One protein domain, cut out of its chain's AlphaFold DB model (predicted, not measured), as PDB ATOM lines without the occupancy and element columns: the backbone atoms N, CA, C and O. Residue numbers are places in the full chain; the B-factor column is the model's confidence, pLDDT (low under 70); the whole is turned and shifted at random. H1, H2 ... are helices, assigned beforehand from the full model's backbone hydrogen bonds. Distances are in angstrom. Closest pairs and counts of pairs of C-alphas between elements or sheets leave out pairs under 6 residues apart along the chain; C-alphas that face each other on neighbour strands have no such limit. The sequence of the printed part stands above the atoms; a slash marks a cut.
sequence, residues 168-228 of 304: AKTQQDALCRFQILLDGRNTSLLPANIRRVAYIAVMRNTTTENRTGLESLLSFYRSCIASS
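AT A GLANCE: This is residues 168 to 228 of the 304 residues of the protein "Aminopeptidase M1" of Glycine soja (UniProt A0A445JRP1). Two helices, H1 and H2, cross near their middles as an X, and a third, H3, folds back from the end of H2 to make an open V with it. Residues 221 to 228, of which 221 to 226 belong to H3, stick out from the body. The printed part has 61 residues with three named helices, in the order H1, H2, H3, and no named strand; the class is all helix. It is compact, with a radius of gyration of the C-alphas of 11.6 A and spans of 32 by 24 by 19 A.

IN THESE COORDINATES: Find C-alpha 168 at (177.999, -33.009, 294.888); from there H1, residues 168 to 182, runs 21.4 A. Next look at C-alpha 192 at (194.868, -23.917, 304.486), where H2, residues 192 to 204, begins its 18.7 A. H3, residues 212 to 226, runs 21.1 A and ends at C-alpha 226, at (207.668, -16.701, 290.673).

HOW THE PARTS SIT: Look first at H1 and H2, which touch; their closest C-alphas, of Ala 174 and Ala 198, are 4.4 A apart. They run opposite ways at a steep tilt of 68 degrees, only just short of about perpendicular. H2 touches H3 with residues 199 to 203 alone, and H3 touches H2 with residues 213 to 217 alone; the closest C-alphas, of Val 202 and Gly 213, are 5.6 A apart. These two form a helical hairpin, running opposite ways at a steep tilt of 44 degrees. H1 and H3 are close but not clearly touching, the closest C-alphas being those of Leu 182 and Phe 220, 7.7 A apart. In H1, H2 and H3 every O i to N i+4 pair is within hydrogen-bond range.

THE WHOLE: The C-alphas of Ala 168 and Ser 228, the two farthest apart, are 35.2 A from each other. The printed part has no cut, and both links are short. Residues 183 to 188 also stand free. The mean pLDDT of the printed part is 71.1; look for values under 70 at residues 184 to 193, 207 to 208, 214 and 217 to 228.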
ATOM      1  N   ALA A 168     178.304 -34.056 295.868       93.81
ATOM      2  CA  ALA A 168     177.999 -33.009 294.888       93.81
ATOM      3  C   ALA A 168     177.926 -31.591 295.482       93.81
ATOM      4  O   ALA A 168     178.494 -30.653 294.920       93.81
ATOM      5  N   LYS A 169     177.275 -31.423 296.640       94.12
ATOM      6  CA  LYS A 169     177.162 -30.109 297.289       94.12
ATOM      7  C   LYS A 169     178.519 -29.609 297.787       94.12
ATOM      8  O   LYS A 169     178.880 -28.465 297.530       94.12
ATOM      9  N   THR A 170     179.304 -30.479 298.430       94.06
ATOM     10  CA  THR A 170     180.660 -30.129 298.883       94.06
ATOM     11  C   THR A 170     181.558 -29.745 297.711       94.06
ATOM     12  O   THR A 170     182.300 -28.772 297.806       94.06
ATOM     13  N   GLN A 171     181.462 -30.470 296.596       90.62
ATOM     14  CA  GLN A 171     182.179 -30.173 295.356       90.62
ATOM     15  C   GLN A 171     181.831 -28.776 294.819       90.62
ATOM     16  O   GLN A 171     182.724 -27.971 294.554       90.62
ATOM     17  N   GLN A 172     180.540 -28.459 294.720       93.69
ATOM     18  CA  GLN A 172     180.071 -27.154 294.253       93.69
ATOM     19  C   GLN A 172     180.547 -26.007 295.161       93.69
ATOM     20  O   GLN A 172     181.079 -25.007 294.670       93.69
ATOM     21  N   ASP A 173     180.405 -26.163 296.479       92.50
ATOM     22  CA  ASP A 173     180.819 -25.155 297.462       92.50
ATOM     23  C   ASP A 173     182.339 -24.922 297.440       92.50
ATOM     24  O   ASP A 173     182.803 -23.780 297.551       92.50
ATOM     25  N   ALA A 174     183.118 -25.993 297.259       88.50
ATOM     26  CA  ALA A 174     184.572 -25.952 297.149       88.50
ATOM     27  C   ALA A 174     185.039 -25.247 295.863       88.50
ATOM     28  O   ALA A 174     185.956 -24.425 295.913       88.50
ATOM     29  N   LEU A 175     184.381 -25.505 294.726       89.50
ATOM     30  CA  LEU A 175     184.657 -24.819 293.458       89.50
ATOM     31  C   LEU A 175     184.299 -23.327 293.519       89.50
ATOM     32  O   LEU A 175     185.060 -22.493 293.033       89.50
ATOM     33  N   CYS A 176     183.184 -22.972 294.164       90.25
ATOM     34  CA  CYS A 176     182.815 -21.572 294.386       90.25
ATOM     35  C   CYS A 176     183.896 -20.833 295.197       90.25
ATOM     36  O   CYS A 176     184.360 -19.758 294.813       90.25
ATOM     37  N   ARG A 177     184.380 -21.457 296.279       86.94
ATOM     38  CA  ARG A 177     185.482 -20.927 297.097       86.94
ATOM     39  C   ARG A 177     186.793 -20.823 296.313       86.94
ATOM     40  O   ARG A 177     187.520 -19.848 296.487       86.94
ATOM     41  N   PHE A 178     187.077 -21.770 295.419       83.31
ATOM     42  CA  PHE A 178     188.220 -21.674 294.510       83.31
ATOM     43  C   PHE A 178     188.129 -20.444 293.598       83.31
ATOM     44  O   PHE A 178     189.113 -19.724 293.450       83.31
ATOM     45  N   GLN A 179     186.954 -20.149 293.037       86.69
ATOM     46  CA  GLN A 179     186.777 -18.963 292.197       86.69
ATOM     47  C   GLN A 179     186.999 -17.665 292.988       86.69
ATOM     48  O   GLN A 179     187.699 -16.768 292.522       86.69
ATOM     49  N   ILE A 180     186.490 -17.596 294.220       83.62
ATOM     50  CA  ILE A 180     186.718 -16.453 295.120       83.62
ATOM     51  C   ILE A 180     188.219 -16.254 295.397       83.62
ATOM     52  O   ILE A 180     188.687 -15.115 295.440       83.62
ATOM     53  N   LEU A 181     188.979 -17.348 295.551       78.44
ATOM     54  CA  LEU A 181     190.437 -17.303 295.720       78.44
ATOM     55  C   LEU A 181     191.138 -16.691 294.497       78.44
ATOM     56  O   LEU A 181     192.095 -15.937 294.668       78.44
ATOM     57  N   LEU A 182     190.674 -17.006 293.285       76.69
ATOM     58  CA  LEU A 182     191.245 -16.487 292.039       76.69
ATOM     59  C   LEU A 182     190.914 -15.008 291.803       76.69
ATOM     60  O   LEU A 182     191.771 -14.265 291.329       76.69
ATOM     61  N   ASP A 183     189.703 -14.569 292.155       77.25
ATOM     62  CA  ASP A 183     189.217 -13.211 291.870       77.25
ATOM     63  C   ASP A 183     189.875 -12.121 292.742       77.25
ATOM     64  O   ASP A 183     189.648 -10.930 292.525       77.25
ATOM     65  N   GLY A 184     190.686 -12.498 293.737       64.56
ATOM     66  CA  GLY A 184     191.530 -11.579 294.514       64.56
ATOM     67  C   GLY A 184     190.781 -10.553 295.376       64.56
ATOM     68  O   GLY A 184     191.411  -9.670 295.951       64.56
ATOM     69  N   ARG A 185     189.447 -10.642 295.489       50.41
ATOM     70  CA  ARG A 185     188.620  -9.618 296.155       50.41
ATOM     71  C   ARG A 185     188.412  -9.795 297.657       50.41
ATOM     72  O   ARG A 185     187.705  -8.974 298.218       50.41
ATOM     73  N   ASN A 186     189.009 -10.792 298.313       49.22
ATOM     74  CA  ASN A 186     188.981 -10.930 299.777       49.22
ATOM     75  C   ASN A 186     190.190 -11.731 300.279       49.22
ATOM     76  O   ASN A 186     190.108 -12.915 300.598       49.22
ATOM     77  N   THR A 187     191.340 -11.069 300.364       46.81
ATOM     78  CA  THR A 187     192.598 -11.607 300.900       46.81
ATOM     79  C   THR A 187     192.598 -11.682 302.438       46.81
ATOM     80  O   THR A 187     193.592 -11.364 303.080       46.81
ATOM     81  N   SER A 188     191.505 -12.150 303.049       49.09
ATOM     82  CA  SER A 188     191.544 -12.789 304.371       49.09
ATOM     83  C   SER A 188     191.448 -14.302 304.157       49.09
ATOM     84  O   SER A 188     190.397 -14.913 304.320       49.09
ATOM     85  N   LEU A 189     192.564 -14.835 303.652       57.16
ATOM     86  CA  LEU A 189     192.981 -16.234 303.556       57.16
ATOM     87  C   LEU A 189     191.889 -17.279 303.819       57.16
ATOM     88  O   LEU A 189     191.606 -17.599 304.972       57.16
ATOM     89  N   LEU A 190     191.394 -17.919 302.751       63.53
ATOM     90  CA  LEU A 190     190.813 -19.253 302.897       63.53
ATOM     91  C   LEU A 190     191.781 -20.103 303.741       63.53
ATOM     92  O   LEU A 190     192.955 -20.241 303.350       63.53
ATOM     93  N   PRO A 191     191.322 -20.654 304.877       66.94
ATOM     94  CA  PRO A 191     192.148 -21.495 305.727       66.94
ATOM     95  C   PRO A 191     192.823 -22.611 304.914       66.94
ATOM     96  O   PRO A 191     192.284 -23.087 303.909       66.94
ATOM     97  N   ALA A 192     194.048 -22.995 305.285       67.38
ATOM     98  CA  ALA A 192     194.868 -23.917 304.486       67.38
ATOM     99  C   ALA A 192     194.165 -25.261 304.213       67.38
ATOM    100  O   ALA A 192     194.244 -25.796 303.107       67.38
ATOM    101  N   ASN A 193     193.425 -25.755 305.200       65.75
ATOM    102  CA  ASN A 193     192.554 -26.918 305.101       65.75
ATOM    103  C   ASN A 193     191.417 -26.736 304.076       65.75
ATOM    104  O   ASN A 193     191.181 -27.633 303.279       65.75
ATOM    105  N   ILE A 194     190.768 -25.572 304.005       74.69
ATOM    106  CA  ILE A 194     189.698 -25.305 303.024       74.69
ATOM    107  C   ILE A 194     190.252 -25.158 301.599       74.69
ATOM    108  O   ILE A 194     189.637 -25.632 300.640       74.69
ATOM    109  N   ARG A 195     191.451 -24.577 301.440       74.88
ATOM    110  CA  ARG A 195     192.141 -24.526 300.133       74.88
ATOM    111  C   ARG A 195     192.393 -25.922 299.567       74.88
ATOM    112  O   ARG A 195     192.212 -26.135 298.373       74.88
ATOM    113  N   ARG A 196     192.751 -26.881 300.422       70.19
ATOM    114  CA  ARG A 196     192.920 -28.284 300.023       70.19
ATOM    115  C   ARG A 196     191.634 -28.873 299.449       70.19
ATOM    116  O   ARG A 196     191.688 -29.486 298.386       70.19
ATOM    117  N   VAL A 197     190.493 -28.647 300.099       77.69
ATOM    118  CA  VAL A 197     189.190 -29.126 299.604       77.69
ATOM    119  C   VAL A 197     188.870 -28.526 298.231       77.69
ATOM    120  O   VAL A 197     188.482 -29.250 297.317       77.69
ATOM    121  N   ALA A 198     189.114 -27.224 298.055       79.75
ATOM    122  CA  ALA A 198     188.957 -26.530 296.777       79.75
ATOM    123  C   ALA A 198     189.820 -27.142 295.660       79.75
ATOM    124  O   ALA A 198     189.330 -27.379 294.556       79.75
ATOM    125  N   TYR A 199     191.084 -27.463 295.945       74.81
ATOM    126  CA  TYR A 199     191.975 -28.089 294.963       74.81
ATOM    127  C   TYR A 199     191.536 -29.509 294.605       74.81
ATOM    128  O   TYR A 199     191.522 -29.859 293.425       74.81
ATOM    129  N   ILE A 200     191.127 -30.312 295.592       72.69
ATOM    130  CA  ILE A 200     190.572 -31.651 295.347       72.69
ATOM    131  C   ILE A 200     189.338 -31.546 294.451       72.69
ATOM    132  O   ILE A 200     189.230 -32.293 293.481       72.69
ATOM    133  N   ALA A 201     188.450 -30.588 294.714       77.69
ATOM    134  CA  ALA A 201     187.253 -30.398 293.910       77.69
ATOM    135  C   ALA A 201     187.568 -30.051 292.447       77.69
ATOM    136  O   ALA A 201     187.016 -30.661 291.529       77.69
ATOM    137  N   VAL A 202     188.528 -29.151 292.213       75.31
ATOM    138  CA  VAL A 202     189.033 -28.844 290.863       75.31
ATOM    139  C   VAL A 202     189.557 -30.104 290.170       75.31
ATOM    140  O   VAL A 202     189.190 -30.374 289.026       75.31
ATOM    141  N   MET A 203     190.371 -30.908 290.859       72.69
ATOM    142  CA  MET A 203     190.953 -32.126 290.281       72.69
ATOM    143  C   MET A 203     189.904 -33.197 289.976       72.69
ATOM    144  O   MET A 203     189.996 -33.868 288.948       72.69
ATOM    145  N   ARG A 204     188.896 -33.363 290.840       74.69
ATOM    146  CA  ARG A 204     187.793 -34.317 290.634       74.69
ATOM    147  C   ARG A 204     186.898 -33.923 289.456       74.69
ATOM    148  O   ARG A 204     186.415 -34.808 288.761       74.69
ATOM    149  N   ASN A 205     186.738 -32.623 289.201       72.38
ATOM    150  CA  ASN A 205     185.941 -32.090 288.089       72.38
ATOM    151  C   ASN A 205     186.748 -31.861 286.799       72.38
ATOM    152  O   ASN A 205     186.191 -31.424 285.791       72.38
ATOM    153  N   THR A 206     188.053 -32.142 286.808       71.25
ATOM    154  CA  THR A 206     188.891 -32.016 285.616       71.25
ATOM    155  C   THR A 206     188.727 -33.243 284.731       71.25
ATOM    156  O   THR A 206     188.969 -34.373 285.156       71.25
ATOM    157  N   THR A 207     188.380 -33.013 283.470       66.88
ATOM    158  CA  THR A 207     188.294 -34.053 282.439       66.88
ATOM    159  C   THR A 207     189.245 -33.737 281.287       66.88
ATOM    160  O   THR A 207     189.880 -32.682 281.240       66.88
ATOM    161  N   THR A 208     189.370 -34.658 280.332       65.12
ATOM    162  CA  THR A 208     190.066 -34.394 279.063       65.12
ATOM    163  C   THR A 208     189.452 -33.208 278.310       65.12
ATOM    164  O   THR A 208     190.172 -32.473 277.640       65.12
ATOM    165  N   GLU A 209     188.147 -32.983 278.448       70.62
ATOM    166  CA  GLU A 209     187.411 -31.927 277.746       70.62
ATOM    167  C   GLU A 209     187.364 -30.612 278.537       70.62
ATOM    168  O   GLU A 209     187.455 -29.534 277.950       70.62
ATOM    169  N   ASN A 210     187.285 -30.681 279.870       73.00
ATOM    170  CA  ASN A 210     187.240 -29.515 280.745       73.00
ATOM    171  C   ASN A 210     188.466 -29.461 281.665       73.00
ATOM    172  O   ASN A 210     188.513 -30.086 282.724       73.00
ATOM    173  N   ARG A 211     189.453 -28.663 281.246       72.25
ATOM    174  CA  ARG A 211     190.721 -28.428 281.961       72.25
ATOM    175  C   ARG A 211     190.820 -27.042 282.593       72.25
ATOM    176  O   ARG A 211     191.850 -26.702 283.160       72.25
ATOM    177  N   THR A 212     189.768 -26.237 282.483       80.94
ATOM    178  CA  THR A 212     189.799 -24.811 282.842       80.94
ATOM    179  C   THR A 212     190.211 -24.589 284.297       80.94
ATOM    180  O   THR A 212     191.162 -23.856 284.553       80.94
ATOM    181  N   GLY A 213     189.579 -25.297 285.238       70.50
ATOM    182  CA  GLY A 213     189.919 -25.220 286.659       70.50
ATOM    183  C   GLY A 213     191.355 -25.663 286.960       70.50
ATOM    184  O   GLY A 213     192.047 -25.008 287.738       70.50
ATOM    185  N   LEU A 214     191.827 -26.734 286.309       68.44
ATOM    186  CA  LEU A 214     193.206 -27.205 286.444       68.44
ATOM    187  C   LEU A 214     194.209 -26.158 285.942       68.44
ATOM    188  O   LEU A 214     195.184 -25.868 286.629       68.44
ATOM    189  N   GLU A 215     193.968 -25.557 284.778       71.56
ATOM    190  CA  GLU A 215     194.842 -24.511 284.237       71.56
ATOM    191  C   GLU A 215     194.874 -23.270 285.137       71.56
ATOM    192  O   GLU A 215     195.945 -22.711 285.386       71.56
ATOM    193  N   SER A 216     193.728 -22.873 285.700       74.75
ATOM    194  CA  SER A 216     193.667 -21.797 286.695       74.75
ATOM    195  C   SER A 216     194.480 -22.127 287.947       74.75
ATOM    196  O   SER A 216     195.212 -21.273 288.448       74.75
ATOM    197  N   LEU A 217     194.412 -23.371 288.429       64.81
ATOM    198  CA  LEU A 217     195.193 -23.829 289.577       64.81
ATOM    199  C   LEU A 217     196.699 -23.838 289.276       64.81
ATOM    200  O   LEU A 217     197.492 -23.355 290.083       64.81
ATOM    201  N   LEU A 218     197.103 -24.335 288.105       62.38
ATOM    202  CA  LEU A 218     198.501 -24.324 287.669       62.38
ATOM    203  C   LEU A 218     199.030 -22.896 287.509       62.38
ATOM    204  O   LEU A 218     200.150 -22.603 287.924       62.38
ATOM    205  N   SER A 219     198.224 -21.995 286.945       66.25
ATOM    206  CA  SER A 219     198.546 -20.569 286.840       66.25
ATOM    207  C   SER A 219     198.766 -19.933 288.217       66.25
ATOM    208  O   SER A 219     199.768 -19.246 288.429       66.25
ATOM    209  N   PHE A 220     197.889 -20.238 289.181       63.19
ATOM    210  CA  PHE A 220     198.033 -19.800 290.570       63.19
ATOM    211  C   PHE A 220     199.339 -20.310 291.205       63.19
ATOM    212  O   PHE A 220     200.069 -19.538 291.816       63.19
ATOM    213  N   TYR A 221     199.708 -21.579 291.004       57.91
ATOM    214  CA  TYR A 221     200.990 -22.092 291.506       57.91
ATOM    215  C   TYR A 221     202.203 -21.454 290.822       57.91
ATOM    216  O   TYR A 221     203.191 -21.156 291.493       57.91
ATOM    217  N   ARG A 222     202.145 -21.202 289.507       57.88
ATOM    218  CA  ARG A 222     203.237 -20.542 288.770       57.88
ATOM    219  C   ARG A 222     203.541 -19.152 289.327       57.88
ATOM    220  O   ARG A 222     204.714 -18.801 289.443       57.88
ATOM    221  N   SER A 223     202.524 -18.381 289.719       54.28
ATOM    222  CA  SER A 223     202.740 -17.065 290.336       54.28
ATOM    223  C   SER A 223     203.365 -17.172 291.735       54.28
ATOM    224  O   SER A 223     204.249 -16.382 292.075       54.28
ATOM    225  N   CYS A 224     202.995 -18.190 292.521       49.97
ATOM    226  CA  CYS A 224     203.641 -18.478 293.803       49.97
ATOM    227  C   CYS A 224     205.114 -18.870 293.633       49.97
ATOM    228  O   CYS A 224     205.962 -18.379 294.373       49.97
ATOM    229  N   ILE A 225     205.431 -19.706 292.638       49.41
ATOM    230  CA  ILE A 225     206.814 -20.080 292.302       49.41
ATOM    231  C   ILE A 225     207.611 -18.837 291.896       49.41
ATOM    232  O   ILE A 225     208.718 -18.639 292.393       49.41
ATOM    233  N   ALA A 226     207.037 -17.962 291.066       52.09
ATOM    234  CA  ALA A 226     207.668 -16.701 290.673       52.09
ATOM    235  C   ALA A 226     207.911 -15.747 291.858       52.09
ATOM    236  O   ALA A 226     208.824 -14.931 291.806       52.09
ATOM    237  N   SER A 227     207.118 -15.873 292.927       49.12
ATOM    238  CA  SER A 227     207.261 -15.099 294.167       49.12
ATOM    239  C   SER A 227     208.204 -15.749 295.191       49.12
ATOM    240  O   SER A 227     208.426 -15.185 296.261       49.12
ATOM    241  N   SER A 228     208.725 -16.948 294.912       48.94
ATOM    242  CA  SER A 228     209.662 -17.630 295.807       48.94
ATOM    243  C   SER A 228     211.041 -16.962 295.788       48.94
ATOM    244  O   SER A 228     211.411 -16.304 294.820       48.94
TER     245      SER A 228